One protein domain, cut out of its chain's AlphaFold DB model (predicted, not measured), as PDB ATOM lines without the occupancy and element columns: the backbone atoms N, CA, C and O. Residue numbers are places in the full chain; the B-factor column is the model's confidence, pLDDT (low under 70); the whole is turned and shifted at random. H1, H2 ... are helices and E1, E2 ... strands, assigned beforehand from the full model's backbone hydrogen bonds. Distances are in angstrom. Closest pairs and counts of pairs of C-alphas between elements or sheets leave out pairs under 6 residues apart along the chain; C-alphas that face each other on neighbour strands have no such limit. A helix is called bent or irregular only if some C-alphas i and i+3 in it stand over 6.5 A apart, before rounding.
ATOM      1  N   GLN A   2      90.101  68.815 170.084       77.00
ATOM      2  CA  GLN A   2      90.896  68.118 169.045       77.00
ATOM      3  C   GLN A   2      92.150  67.405 169.588       77.00
ATOM      4  O   GLN A   2      92.516  66.352 169.084       77.00
ATOM      5  N   GLN A   3      92.773  67.935 170.645       86.50
ATOM      6  CA  GLN A   3      93.953  67.326 171.272       86.50
ATOM      7  C   GLN A   3      93.634  66.106 172.148       86.50
ATOM      8  O   GLN A   3      94.538  65.335 172.454       86.50
ATOM      9  N   PHE A   4      92.374  65.912 172.557       90.38
ATOM     10  CA  PHE A   4      92.031  64.865 173.520       90.38
ATOM     11  C   PHE A   4      92.296  63.450 172.996       90.38
ATOM     12  O   PHE A   4      92.990  62.714 173.687       90.38
ATOM     13  N   PRO A   5      91.861  63.070 171.777       91.94
ATOM     14  CA  PRO A   5      92.185  61.753 171.228       91.94
ATOM     15  C   PRO A   5      93.693  61.502 171.097       91.94
ATOM     16  O   PRO A   5      94.144  60.380 171.300       91.94
ATOM     17  N   ILE A   6      94.476  62.547 170.799       92.88
ATOM     18  CA  ILE A   6      95.938  62.455 170.678       92.88
ATOM     19  C   ILE A   6      96.561  62.188 172.052       92.88
ATOM     20  O   ILE A   6      97.323  61.239 172.206       92.88
ATOM     21  N   ALA A   7      96.205  62.988 173.060       93.69
ATOM     22  CA  ALA A   7      96.700  62.802 174.422       93.69
ATOM     23  C   ALA A   7      96.219  61.484 175.041       93.69
ATOM     24  O   ALA A   7      96.959  60.864 175.796       93.69
ATOM     25  N   LEU A   8      95.010  61.032 174.696       95.25
ATOM     26  CA  LEU A   8      94.494  59.729 175.096       95.25
ATOM     27  C   LEU A   8      95.348  58.602 174.512       95.25
ATOM     28  O   LEU A   8      95.797  57.742 175.263       95.25
ATOM     29  N   GLY A   9      95.624  58.632 173.204       95.56
ATOM     30  CA  GLY A   9      96.513  57.667 172.552       95.56
ATOM     31  C   GLY A   9      97.902  57.638 173.193       95.56
ATOM     32  O   GLY A   9      98.346  56.586 173.648       95.56
ATOM     33  N   LEU A  10      98.524  58.811 173.343       95.31
ATOM     34  CA  LEU A  10      99.827  58.956 173.995       95.31
ATOM     35  C   LEU A  10      99.816  58.431 175.438       95.31
ATOM     36  O   LEU A  10     100.710  57.694 175.840       95.31
ATOM     37  N   GLY A  11      98.799  58.779 176.227       96.00
ATOM     38  CA  GLY A  11      98.671  58.319 177.607       96.00
ATOM     39  C   GLY A  11      98.538  56.797 177.708       96.00
ATOM     40  O   GLY A  11      99.162  56.191 178.578       96.00
ATOM     41  N   ARG A  12      97.790  56.165 176.792       97.31
ATOM     42  CA  ARG A  12      97.689  54.699 176.707       97.31
ATOM     43  C   ARG A  12      99.049  54.083 176.384       97.31
ATOM     44  O   ARG A  12      99.457  53.148 177.066       97.31
ATOM     45  N   GLU A  13      99.763  54.614 175.392       96.50
ATOM     46  CA  GLU A  13     101.103  54.143 175.008       96.50
ATOM     47  C   GLU A  13     102.113  54.254 176.152       96.50
ATOM     48  O   GLU A  13     102.811  53.283 176.447       96.50
ATOM     49  N   ILE A  14     102.138  55.395 176.847       95.19
ATOM     50  CA  ILE A  14     102.996  55.614 178.016       95.19
ATOM     51  C   ILE A  14     102.705  54.565 179.092       95.19
ATOM     52  O   ILE A  14     103.626  53.898 179.569       95.19
ATOM     53  N   LEU A  15     101.435  54.384 179.471       96.00
ATOM     54  CA  LEU A  15     101.092  53.429 180.523       96.00
ATOM     55  C   LEU A  15     101.391  51.983 180.113       96.00
ATOM     56  O   LEU A  15     101.933  51.237 180.927       96.00
ATOM     57  N   MET A  16     101.100  51.579 178.873       95.69
ATOM     58  CA  MET A  16     101.469  50.248 178.367       95.69
ATOM     59  C   MET A  16     102.985  50.030 178.417       95.69
ATOM     60  O   MET A  16     103.431  48.983 178.878       95.69
ATOM     61  N   GLY A  17     103.778  51.023 178.005       94.62
ATOM     62  CA  GLY A  17     105.240  50.939 178.020       94.62
ATOM     63  C   GLY A  17     105.823  50.793 179.426       94.62
ATOM     64  O   GLY A  17     106.756  50.020 179.626       94.62
ATOM     65  N   ILE A  18     105.250  51.492 180.410       91.88
ATOM     66  CA  ILE A  18     105.722  51.454 181.804       91.88
ATOM     67  C   ILE A  18     105.263  50.186 182.531       91.88
ATOM     68  O   ILE A  18     106.030  49.584 183.281       91.88
ATOM     69  N   THR A  19     104.007  49.784 182.343       95.06
ATOM     70  CA  THR A  19     103.396  48.687 183.112       95.06
ATOM     71  C   THR A  19     103.572  47.319 182.449       95.06
ATOM     72  O   THR A  19     103.415  46.292 183.111       95.06
ATOM     73  N   GLY A  20     103.869  47.282 181.145       94.75
ATOM     74  CA  GLY A  20     103.818  46.067 180.330       94.75
ATOM     75  C   GLY A  20     102.392  45.574 180.060       94.75
ATOM     76  O   GLY A  20     102.216  44.449 179.588       94.75
ATOM     77  N   ALA A  21     101.369  46.377 180.376       94.62
ATOM     78  CA  ALA A  21      99.978  46.021 180.138       94.62
ATOM     79  C   ALA A  21      99.702  45.834 178.639       94.62
ATOM     80  O   ALA A  21     100.141  46.617 177.797       94.62
ATOM     81  N   SER A  22      98.918  44.808 178.302       94.38
ATOM     82  CA  SER A  22      98.353  44.674 176.954       94.38
ATOM     83  C   SER A  22      97.236  45.696 176.728       94.38
ATOM     84  O   SER A  22      96.642  46.181 177.687       94.38
ATOM     85  N   GLU A  23      96.849  45.929 175.474       93.50
ATOM     86  CA  GLU A  23      95.737  46.830 175.131       93.50
ATOM     87  C   GLU A  23      94.424  46.491 175.866       93.50
ATOM     88  O   GLU A  23      93.675  47.390 176.243       93.50
ATOM     89  N   ARG A  24      94.168  45.202 176.141       93.56
ATOM     90  CA  ARG A  24      92.994  44.740 176.909       93.56
ATOM     91  C   ARG A  24      93.055  45.099 178.394       93.56
ATOM     92  O   ARG A  24      92.017  45.126 179.045       93.56
ATOM     93  N   GLY A  25      94.257  45.317 178.921       94.06
ATOM     94  CA  GLY A  25      94.501  45.760 180.291       94.06
ATOM     95  C   GLY A  25      94.424  47.279 180.452       94.06
ATOM     96  O   GLY A  25      94.648  47.768 181.555       94.06
ATOM     97  N   ILE A  26      94.125  48.019 179.379       97.25
ATOM     98  CA  ILE A  26      93.948  49.469 179.413       97.25
ATOM     99  C   ILE A  26      92.468  49.815 179.285       97.25
ATOM    100  O   ILE A  26      91.813  49.447 178.306       97.25
ATOM    101  N   SER A  27      91.959  50.598 180.228       96.94
ATOM    102  CA  SER A  27      90.640  51.220 180.144       96.94
ATOM    103  C   SER A  27      90.753  52.731 180.286       96.94
ATOM    104  O   SER A  27      91.712  53.246 180.857       96.94
ATOM    105  N   ASP A  28      89.779  53.452 179.747       95.50
ATOM    106  CA  ASP A  28      89.708  54.897 179.892       95.50
ATOM    107  C   ASP A  28      88.268  55.377 180.053       95.50
ATOM    108  O   ASP A  28      87.306  54.705 179.673       95.50
ATOM    109  N   GLN A  29      88.131  56.534 180.689       92.19
ATOM    110  CA  GLN A  29      86.863  57.205 180.912       92.19
ATOM    111  C   GLN A  29      87.044  58.717 180.810       92.19
ATOM    112  O   GLN A  29      88.039  59.282 181.268       92.19
ATOM    113  N   VAL A  30      86.047  59.389 180.244       89.19
ATOM    114  CA  VAL A  30      85.960  60.850 180.294       89.19
ATOM    115  C   VAL A  30      85.455  61.238 181.681       89.19
ATOM    116  O   VAL A  30      84.372  60.815 182.081       89.19
ATOM    117  N   LEU A  31      86.246  62.022 182.412       83.50
ATOM    118  CA  LEU A  31      85.847  62.601 183.696       83.50
ATOM    119  C   LEU A  31      85.018  63.869 183.482       83.50
ATOM    120  O   LEU A  31      84.005  64.057 184.146       83.50
ATOM    121  N   ASP A  32      85.429  64.696 182.518       83.25
ATOM    122  CA  ASP A  32      84.741  65.929 182.148       83.25
ATOM    123  C   ASP A  32      84.819  66.156 180.633       83.25
ATOM    124  O   ASP A  32      85.889  66.368 180.060       83.25
ATOM    125  N   ALA A  33      83.672  66.111 179.955       84.81
ATOM    126  CA  ALA A  33      83.603  66.296 178.507       84.81
ATOM    127  C   ALA A  33      83.725  67.768 178.067       84.81
ATOM    128  O   ALA A  33      84.020  68.034 176.893       84.81
ATOM    129  N   GLN A  34      83.458  68.724 178.963       84.75
ATOM    130  CA  GLN A  34      83.578  70.150 178.661       84.75
ATOM    131  C   GLN A  34      85.055  70.530 178.582       84.75
ATOM    132  O   GLN A  34      85.488  71.033 177.539       84.75
ATOM    133  N   ASP A  35      85.816  70.133 179.599       82.88
ATOM    134  CA  ASP A  35      87.248  70.429 179.725       82.88
ATOM    135  C   ASP A  35      88.152  69.375 179.081       82.88
ATOM    136  O   ASP A  35      89.370  69.530 179.025       82.88
ATOM    137  N   ALA A  36      87.549  68.312 178.541       88.50
ATOM    138  CA  ALA A  36      88.252  67.153 178.011       88.50
ATOM    139  C   ALA A  36      89.196  66.526 179.054       88.50
ATOM    140  O   ALA A  36      90.303  66.111 178.727       88.50
ATOM    141  N   CYS A  37      88.747  66.442 180.308       90.94
ATOM    142  CA  CYS A  37      89.460  65.727 181.354       90.94
ATOM    143  C   CYS A  37      89.172  64.226 181.238       90.94
ATOM    144  O   CYS A  37      88.016  63.806 181.114       90.94
ATOM    145  N   GLY A  38      90.218  63.408 181.275       93.50
ATOM    146  CA  GLY A  38      90.121  61.958 181.120       93.50
ATOM    147  C   GLY A  38      90.918  61.215 182.180       93.50
ATOM    148  O   GLY A  38      91.856  61.757 182.754       93.50
ATOM    149  N   LEU A  39      90.554  59.960 182.411       95.31
ATOM    150  CA  LEU A  39      91.288  59.027 183.252       95.31
ATOM    151  C   LEU A  39      91.572  57.769 182.444       95.31
ATOM    152  O   LEU A  39      90.651  57.181 181.886       95.31
ATOM    153  N   ILE A  40      92.832  57.356 182.423       97.50
ATOM    154  CA  ILE A  40      93.294  56.093 181.854       97.50
ATOM    155  C   ILE A  40      93.767  55.221 183.010       97.50
ATOM    156  O   ILE A  40      94.483  55.697 183.891       97.50
ATOM    157  N   LEU A  41      93.387  53.952 182.998       97.12
ATOM    158  CA  LEU A  41      93.833  52.941 183.943       97.12
ATOM    159  C   LEU A  41      94.570  51.845 183.183       97.12
ATOM    160  O   LEU A  41      94.123  51.411 182.121       97.12
ATOM    161  N   ALA A  42      95.680  51.386 183.747       97.50
ATOM    162  CA  ALA A  42      96.456  50.274 183.229       97.50
ATOM    163  C   ALA A  42      96.589  49.189 184.289       97.50
ATOM    164  O   ALA A  42      97.003  49.467 185.415       97.50
ATOM    165  N   GLN A  43      96.244  47.962 183.911       96.69
ATOM    166  CA  GLN A  43      96.404  46.773 184.736       96.69
ATOM    167  C   GLN A  43      97.716  46.077 184.385       96.69
ATOM    168  O   GLN A  43      97.869  45.536 183.284       96.69
ATOM    169  N   GLY A  44      98.662  46.119 185.319       93.94
ATOM    170  CA  GLY A  44      99.951  45.453 185.183       93.94
ATOM    171  C   GLY A  44      99.844  43.947 185.432       93.94
ATOM    172  O   GLY A  44      98.766  43.391 185.644       93.94
ATOM    173  N   ALA A  45     100.987  43.258 185.456       92.81
ATOM    174  CA  ALA A  45     101.009  41.837 185.820       92.81
ATOM    175  C   ALA A  45     100.695  41.605 187.312       92.81
ATOM    176  O   ALA A  45     100.284  40.512 187.702       92.81
ATOM    177  N   THR A  46     100.886  42.626 188.151       92.00
ATOM    178  CA  THR A  46     100.583  42.605 189.586       92.00
ATOM    179  C   THR A  46      99.885  43.900 190.013       92.00
ATOM    180  O   THR A  46     100.140  44.938 189.407       92.00
ATOM    181  N   PRO A  47      99.105  43.903 191.114       90.44
ATOM    182  CA  PRO A  47      98.434  45.117 191.596       90.44
ATOM    183  C   PRO A  47      99.369  46.280 191.954       90.44
ATOM    184  O   PRO A  47      98.924  47.419 192.056       90.44
ATOM    185  N   ALA A  48     100.653  46.005 192.204       90.31
ATOM    186  CA  ALA A  48     101.665  47.032 192.456       90.31
ATOM    187  C   ALA A  48     102.147  47.717 191.165       90.31
ATOM    188  O   ALA A  48     102.713  48.803 191.226       90.31
ATOM    189  N   GLN A  49     101.929  47.078 190.014       92.75
ATOM    190  CA  GLN A  49     102.275  47.578 188.684       92.75
ATOM    191  C   GLN A  49     101.088  48.230 187.972       92.75
ATOM    192  O   GLN A  49     101.253  48.707 186.853       92.75
ATOM    193  N   ASP A  50      99.903  48.246 188.588       95.56
ATOM    194  CA  ASP A  50      98.788  49.019 188.052       95.56
ATOM    195  C   ASP A  50      99.139  50.509 188.093       95.56
ATOM    196  O   ASP A  50      99.804  50.983 189.017       95.56
ATOM    197  N   ALA A  51      98.673  51.256 187.101       96.81
ATOM    198  CA  ALA A  51      98.943  52.681 186.987       96.81
ATOM    199  C   ALA A  51      97.702  53.444 186.529       96.81
ATOM    200  O   ALA A  51      96.810  52.894 185.879       96.81
ATOM    201  N   ALA A  52      97.665  54.731 186.849       96.69
ATOM    202  CA  ALA A  52      96.635  55.650 186.394       96.69
ATOM    203  C   ALA A  52      97.263  56.870 185.714       96.69
ATOM    204  O   ALA A  52      98.357  57.306 186.073       96.69
ATOM    205  N   CYS A  53      96.559  57.443 184.743       96.75
ATOM    206  CA  CYS A  53      96.934  58.693 184.095       96.75
ATOM    207  C   CYS A  53      95.716  59.611 183.998       96.75
ATOM    208  O   CYS A  53      94.691  59.212 183.447       96.75
ATOM    209  N   VAL A  54      95.823  60.831 184.524       95.44
ATOM    210  CA  VAL A  54      94.786  61.862 184.401       95.44
ATOM    211  C   VAL A  54      95.198  62.845 183.310       95.44
ATOM    212  O   VAL A  54      96.272  63.439 183.369       95.44
ATOM    213  N   LEU A  55      94.333  63.017 182.315       95.56
ATOM    214  CA  LEU A  55      94.533  63.915 181.182       95.56
ATOM    215  C   LEU A  55      93.893  65.273 181.463       95.56
ATOM    216  O   LEU A  55      92.737  65.319 181.885       95.56
ATOM    217  N   PHE A  56      94.611  66.357 181.158       94.06
ATOM    218  CA  PHE A  56      94.084  67.730 181.153       94.06
ATOM    219  C   PHE A  56      93.359  68.151 182.436       94.06
ATOM    220  O   PHE A  56      92.388  68.903 182.372       94.06
ATOM    221  N   ALA A  57      93.814  67.675 183.600       92.38
ATOM    222  CA  ALA A  57      93.265  68.117 184.879       92.38
ATOM    223  C   ALA A  57      93.348  69.649 184.987       92.38
ATOM    224  O   ALA A  57      94.425  70.226 184.814       92.38
ATOM    225  N   GLY A  58      92.212  70.293 185.249       90.62
ATOM    226  CA  GLY A  58      92.109  71.728 185.484       90.62
ATOM    227  C   GLY A  58      91.966  72.062 186.966       90.62
ATOM    228  O   GLY A  58      91.903  71.183 187.830       90.62
ATOM    229  N   CYS A  59      91.901  73.359 187.264       89.69
ATOM    230  CA  CYS A  59      91.714  73.852 188.631       89.69
ATOM    231  C   CYS A  59      90.383  73.390 189.251       89.69
ATOM    232  O   CYS A  59      90.298  73.240 190.472       89.69
ATOM    233  N   ASP A  60      89.368  73.135 188.423       87.12
ATOM    234  CA  ASP A  60      88.029  72.736 188.866       87.12
ATOM    235  C   ASP A  60      87.929  71.241 189.201       87.12
ATOM    236  O   ASP A  60      87.082  70.852 190.000       87.12
ATOM    237  N   GLN A  61      88.840  70.407 188.688       86.88
ATOM    238  CA  GLN A  61      88.869  68.958 188.938       86.88
ATOM    239  C   GLN A  61      89.825  68.551 190.080       86.88
ATOM    240  O   GLN A  61      90.189  67.382 190.213       86.88
ATOM    241  N   MET A  62      90.252  69.493 190.932       86.06
ATOM    242  CA  MET A  62      91.189  69.208 192.032       86.06
ATOM    243  C   MET A  62      90.637  68.230 193.077       86.06
ATOM    244  O   MET A  62      91.395  67.448 193.650       86.06
ATOM    245  N   ASP A  63      89.331  68.270 193.345       86.00
ATOM    246  CA  ASP A  63      88.667  67.329 194.251       86.00
ATOM    247  C   ASP A  63      88.694  65.897 193.708       86.00
ATOM    248  O   ASP A  63      88.969  64.939 194.436       86.00
ATOM    249  N   GLU A  64      88.424  65.745 192.418       85.62
ATOM    250  CA  GLU A  64      88.447  64.483 191.687       85.62
ATOM    251  C   GLU A  64      89.868  63.935 191.616       85.62
ATOM    252  O   GLU A  64      90.079  62.753 191.889       85.62
ATOM    253  N   LEU A  65      90.848  64.799 191.351       86.81
ATOM    254  CA  LEU A  65      92.254  64.428 191.338       86.81
ATOM    255  C   LEU A  65      92.709  63.867 192.695       86.81
ATOM    256  O   LEU A  65      93.347  62.820 192.743       86.81
ATOM    257  N   GLU A  66      92.318  64.493 193.807       88.69
ATOM    258  CA  GLU A  66      92.636  64.000 195.155       88.69
ATOM    259  C   GLU A  66      91.940  62.662 195.477       88.69
ATOM    260  O   GLU A  66      92.465  61.822 196.215       88.69
ATOM    261  N   LYS A  67      90.744  62.420 194.927       88.81
ATOM    262  CA  LYS A  67      90.091  61.103 195.023       88.81
ATOM    263  C   LYS A  67      90.885  60.053 194.242       88.81
ATOM    264  O   LYS A  67      91.158  58.992 194.802       88.81
ATOM    265  N   VAL A  68      91.288  60.351 193.005       89.19
ATOM    266  CA  VAL A  68      92.082  59.439 192.162       89.19
ATOM    267  C   VAL A  68      93.439  59.133 192.800       89.19
ATOM    268  O   VAL A  68      93.810  57.966 192.881       89.19
ATOM    269  N   ASP A  69      94.135  60.136 193.336       89.44
ATOM    270  CA  ASP A  69      95.395  59.962 194.072       89.44
ATOM    271  C   ASP A  69      95.246  58.998 195.258       89.44
ATOM    272  O   ASP A  69      96.006  58.036 195.402       89.44
ATOM    273  N   ARG A  70      94.196  59.172 196.070       90.50
ATOM    274  CA  ARG A  70      93.911  58.243 197.174       90.50
ATOM    275  C   ARG A  70      93.611  56.825 196.690       90.50
ATOM    276  O   ARG A  70      94.018  55.871 197.348       90.50
ATOM    277  N   MET A  71      92.925  56.673 195.557       90.06
ATOM    278  CA  MET A  71      92.634  55.364 194.957       90.06
ATOM    279  C   MET A  71      93.885  54.691 194.381       90.06
ATOM    280  O   MET A  71      94.007  53.463 194.454       90.06
ATOM    281  N   ALA A  72      94.825  55.477 193.847       89.75
ATOM    282  CA  ALA A  72      96.112  54.979 193.382       89.75
ATOM    283  C   ALA A  72      96.903  54.344 194.534       89.75
ATOM    284  O   ALA A  72      97.573  53.341 194.310       89.75
ATOM    285  N   ALA A  73      96.743  54.833 195.770       86.62
ATOM    286  CA  ALA A  73      97.243  54.197 196.996       86.62
ATOM    287  C   ALA A  73      98.751  53.865 196.948       86.62
ATOM    288  O   ALA A  73      99.176  52.785 197.357       86.62
ATOM    289  N   GLY A  74      99.557  54.795 196.426       84.38
ATOM    290  CA  GLY A  74     101.011  54.642 196.281       84.38
ATOM    291  C   GLY A  74     101.464  53.973 194.981       84.38
ATOM    292  O   GLY A  74     102.664  53.844 194.756       84.38
ATOM    293  N   ARG A  75     100.530  53.571 194.113       92.94
ATOM    294  CA  ARG A  75     100.829  53.180 192.731       92.94
ATOM    295  C   ARG A  75     101.132  54.402 191.865       92.94
ATOM    296  O   ARG A  75     100.842  55.534 192.252       92.94
ATOM    297  N   LEU A  76     101.670  54.161 190.671       93.69
ATOM    298  CA  LEU A  76     101.992  55.221 189.725       93.69
ATOM    299  C   LEU A  76     100.730  55.993 189.309       93.69
ATOM    300  O   LEU A  76      99.787  55.419 188.759       93.69
ATOM    301  N   LEU A  77     100.758  57.305 189.524       94.62
ATOM    302  CA  LEU A  77      99.768  58.249 189.024       94.62
ATOM    303  C   LEU A  77     100.474  59.314 188.183       94.62
ATOM    304  O   LEU A  77     101.271  60.093 188.697       94.62
ATOM    305  N   CYS A  78     100.166  59.347 186.891       94.75
ATOM    306  CA  CYS A  78     100.675  60.334 185.949       94.75
ATOM    307  C   CYS A  78      99.642  61.445 185.729       94.75
ATOM    308  O   CYS A  78      98.455  61.155 185.575       94.75
ATOM    309  N   LEU A  79     100.081  62.706 185.672       94.50
ATOM    310  CA  LEU A  79      99.261  63.792 185.132       94.50
ATOM    311  C   LEU A  79      99.813  64.173 183.764       94.50
ATOM    312  O   LEU A  79     100.942  64.648 183.658       94.50
ATOM    313  N   LEU A  80      99.014  63.975 182.720       95.12
ATOM    314  CA  LEU A  80      99.402  64.315 181.361       95.12
ATOM    315  C   LEU A  80      98.752  65.634 180.952       95.12
ATOM    316  O   LEU A  80      97.529  65.743 180.840       95.12
ATOM    317  N   ASN A  81      99.613  66.618 180.700       92.69
ATOM    318  CA  ASN A  81      99.254  67.970 180.285       92.69
ATOM    319  C   ASN A  81      98.199  68.640 181.196       92.69
ATOM    320  O   ASN A  81      97.137  69.031 180.702       92.69
ATOM    321  N   PRO A  82      98.442  68.736 182.521       92.88
ATOM    322  CA  PRO A  82      97.557  69.488 183.406       92.88
ATOM    323  C   PRO A  82      97.468  70.948 182.945       92.88
ATOM    324  O   PRO A  82      98.442  71.523 182.457       92.88
ATOM    325  N   GLN A  83      96.293  71.556 183.100       89.94
ATOM    326  CA  GLN A  83      96.061  72.945 182.688       89.94
ATOM    327  C   GLN A  83      96.625  73.953 183.700       89.94
ATOM    328  O   GLN A  83      96.787  75.126 183.376       89.94
ATOM    329  N   PHE A  84      96.929  73.493 184.914       89.31
ATOM    330  CA  PHE A  84      97.626  74.259 185.938       89.31
ATOM    331  C   PHE A  84      99.112  73.894 185.964       89.31
ATOM    332  O   PHE A  84      99.497  72.728 185.883       89.31
ATOM    333  N   GLN A  85      99.957  74.901 186.128       83.62
ATOM    334  CA  GLN A  85     101.410  74.766 186.243       83.62
ATOM    335  C   GLN A  85     101.942  75.498 187.471       83.62
ATOM    336  O   GLN A  85     102.939  75.092 188.069       83.62
ATOM    337  N   ARG A  86     101.281  76.589 187.859       86.88
ATOM    338  CA  ARG A  86     101.705  77.493 188.919       86.88
ATOM    339  C   ARG A  86     100.593  77.660 189.935       86.88
ATOM    340  O   ARG A  86      99.416  77.439 189.669       86.88
ATOM    341  N   LEU A  87     100.966  78.095 191.130       87.44
ATOM    342  CA  LEU A  87      99.988  78.377 192.174       87.44
ATOM    343  C   LEU A  87      99.036  79.514 191.771       87.44
ATOM    344  O   LEU A  87      97.890  79.571 192.215       87.44
ATOM    345  N   GLU A  88      99.530  80.433 190.949       89.62
ATOM    346  CA  GLU A  88      98.809  81.595 190.451       89.62
ATOM    347  C   GLU A  88      97.637  81.222 189.541       89.62
ATOM    348  O   GLU A  88      96.690  82.002 189.469       89.62
ATOM    349  N   ASP A  89      97.658  80.024 188.949       88.00
ATOM    350  CA  ASP A  89      96.565  79.497 188.120       88.00
ATOM    351  C   ASP A  89      95.313  79.179 188.960       88.00
ATOM    352  O   ASP A  89      94.206  79.057 188.437       88.00
ATOM    353  N   PHE A  90      95.467  79.088 190.286       89.50
ATOM    354  CA  PHE A  90      94.385  78.832 191.227       89.50
ATOM    355  C   PHE A  90      93.854  80.122 191.855       89.50
ATOM    356  O   PHE A  90      94.611  81.017 192.269       89.50
ATOM    357  N   SER A  91      92.530  80.166 192.047       89.94
ATOM    358  CA  SER A  91      91.891  81.219 192.838       89.94
ATOM    359  C   SER A  91      92.455  81.247 194.264       89.94
ATOM    360  O   SER A  91      92.870  80.219 194.806       89.94
ATOM    361  N   LEU A  92      92.454  82.423 194.906       91.44
ATOM    362  CA  LEU A  92      93.036  82.620 196.244       91.44
ATOM    363  C   LEU A  92      92.572  81.571 197.270       91.44
ATOM    364  O   LEU A  92      93.373  81.114 198.082       91.44
ATOM    365  N   TRP A  93      91.307  81.155 197.191       89.94
ATOM    366  CA  TRP A  93      90.688  80.183 198.095       89.94
ATOM    367  C   TRP A  93      91.112  78.731 197.820       89.94
ATOM    368  O   TRP A  93      91.096  77.905 198.729       89.94
ATOM    369  N   GLN A  94      91.529  78.412 196.589       89.19
ATOM    370  CA  GLN A  94      91.978  77.074 196.178       89.19
ATOM    371  C   GLN A  94      93.480  76.849 196.411       89.19
ATOM    372  O   GLN A  94      93.922  75.705 196.510       89.19
ATOM    373  N   ARG A  95      94.278  77.917 196.554       91.44
ATOM    374  CA  ARG A  95      95.750  77.844 196.646       91.44
ATOM    375  C   ARG A  95      96.269  76.936 197.757       91.44
ATOM    376  O   ARG A  95      97.208  76.178 197.533       91.44
ATOM    377  N   SER A  96      95.678  76.990 198.950       89.50
ATOM    378  CA  SER A  96      96.116  76.144 200.072       89.50
ATOM    379  C   SER A  96      95.922  74.657 199.773       89.50
ATOM    380  O   SER A  96      96.796  73.848 200.076       89.50
ATOM    381  N   LYS A  97      94.809  74.310 199.120       87.56
ATOM    382  CA  LYS A  97      94.518  72.942 198.692       87.56
ATOM    383  C   LYS A  97      95.433  72.507 197.550       87.56
ATOM    384  O   LYS A  97      96.044  71.454 197.646       87.56
ATOM    385  N   ALA A  98      95.602  73.340 196.525       87.69
ATOM    386  CA  ALA A  98      96.505  73.060 195.409       87.69
ATOM    387  C   ALA A  98      97.951  72.819 195.875       87.69
ATOM    388  O   ALA A  98      98.618  71.900 195.401       87.69
ATOM    389  N   LYS A  99      98.425  73.583 196.871       88.94
ATOM    390  CA  LYS A  99      99.723  73.315 197.501       88.94
ATOM    391  C   LYS A  99      99.796  71.920 198.110       88.94
ATOM    392  O   LYS A  99     100.774  71.224 197.879       88.94
ATOM    393  N   ALA A 100      98.793  71.527 198.890       85.62
ATOM    394  CA  ALA A 100      98.798  70.248 199.593       85.62
ATOM    395  C   ALA A 100      98.629  69.044 198.650       85.62
ATOM    396  O   ALA A 100      99.357  68.064 198.781       85.62
ATOM    397  N   SER A 101      97.691  69.125 197.705       81.75
ATOM    398  CA  SER A 101      97.292  67.991 196.861       81.75
ATOM    399  C   SER A 101      98.157  67.824 195.606       81.75
ATOM    400  O   SER A 101      98.173  66.742 195.032       81.75
ATOM    401  N   TRP A 102      98.883  68.866 195.187       83.19
ATOM    402  CA  TRP A 102      99.696  68.856 193.964       83.19
ATOM    403  C   TRP A 102     101.144  69.293 194.220       83.19
ATOM    404  O   TRP A 102     102.046  68.460 194.169       83.19
ATOM    405  N   LEU A 103     101.384  70.571 194.547       83.12
ATOM    406  CA  LEU A 103     102.750  71.131 194.545       83.12
ATOM    407  C   LEU A 103     103.678  70.472 195.574       83.12
ATOM    408  O   LEU A 103     104.837  70.207 195.281       83.12
ATOM    409  N   ASN A 104     103.173  70.191 196.775       87.69
ATOM    410  CA  ASN A 104     103.960  69.599 197.859       87.69
ATOM    411  C   ASN A 104     103.842  68.070 197.912       87.69
ATOM    412  O   ASN A 104     104.402  67.444 198.809       87.69
ATOM    413  N   LYS A 105     103.082  67.463 196.994       84.25
ATOM    414  CA  LYS A 105     102.781  66.029 197.015       84.25
ATOM    415  C   LYS A 105     103.975  65.169 196.588       84.25
ATOM    416  O   LYS A 105     104.024  63.995 196.938       84.25
ATOM    417  N   GLY A 106     104.933  65.765 195.876       85.12
ATOM    418  CA  GLY A 106     106.106  65.069 195.350       85.12
ATOM    419  C   GLY A 106     105.918  64.541 193.931       85.12
ATOM    420  O   GLY A 106     106.570  63.571 193.564       85.12
ATOM    421  N   TYR A 107     105.031  65.150 193.133       88.56
ATOM    422  CA  TYR A 107     105.036  64.907 191.691       88.56
ATOM    423  C   TYR A 107     106.370  65.358 191.102       88.56
ATOM    424  O   TYR A 107     106.804  66.489 191.317       88.56
ATOM    425  N   GLU A 108     106.994  64.470 190.338       89.94
ATOM    426  CA  GLU A 108     108.223  64.760 189.613       89.94
ATOM    427  C   GLU A 108     107.902  65.040 188.146       89.94
ATOM    428  O   GLU A 108     107.039  64.401 187.537       89.94
TER     429      GLU A 108
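AT A GLANCE: This is residues 2 to 108 of the 200 residues of the protein "Hypothetical protein" of Haptolina ericina (UniProt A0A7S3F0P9). A small, twisted sheet of four strands stands between two helices, with H1 covering one face and H2 the other; both run along the strands. H3 lies beyond the sheet, reached by the long unnamed stretch of residues 81 to 94. The printed part has 107 residues, with three named helices and four named strands in the order H1 E1 E2 E3 H2 E4 H3. The sheet's order is E1 E2 E3 E4, mixed, and the class is mixed, helices and strands. The whole is compact, with a radius of gyration of the C-alphas of 13.8 A and spans of 43 by 32 by 19 A.

IN THESE COORDINATES: H1, residues 4 to 19, begins at C-alpha 4 (92.031, 64.865, 173.520) and is 22.0 A long. E1, residues 26 to 32, measures 19.1 A, and E2, residues 37 to 42, measures 17.1 A. E3 follows at residues 51 to 55, 13.4 A. H2, residues 59 to 72, is 20.0 A long and irregular: C-alphas 60 and 63 are 7.7 A apart. E4, residues 76 to 80, measures 12.6 A. H3, residues 95 to 103, measures 9.9 A and ends at C-alpha 103 (102.750, 71.131, 194.545).

HOW THE PARTS SIT: E1, E2 and E3 form a meander, each strand the antiparallel neighbour of the one before; E1 and E2 are a hairpin, as are E2 and E3. N 29 and O 39 are 2.9 A apart, and N 40 and O 53 2.8 A, both within hydrogen-bond range. E3, H2 and E4 form a strand-helix-strand unit, two parallel neighbour strands with a helix between, its crossover right-handed; N 54 and O 78 are 2.9 A apart, within hydrogen-bond range. H1 is on the sheet at a height of 8.4 A, over E2 and E3; its closest C-alphas to E2 are those of Leu 15 and Ala 42, 6.2 A apart. H2 is on the opposite face at a height of 8.7 A, over E3, at 4 degrees to it on the local plane. H1 and H2 are apart. With residues 62 to 66 alone H2 only just touches H3, with 3 pairs of C-alphas within 8 A, the closest those of Glu 66 and Ser 101, 6.4 A; they run the same way at a steep tilt of 42 degrees. H3 is not on the sheet. Every O i to N i+4 pair is within hydrogen-bond range in H1 and H3, and 8 of 10 in H2.

THE WHOLE: The two C-alphas farthest apart are those of Ser 22 and Leu 92, 42.9 A. The printed part has no cut. The link from E4 to H3, 14 residues, is long. The mean pLDDT of the printed part is 90.9, and no printed residue is under 70.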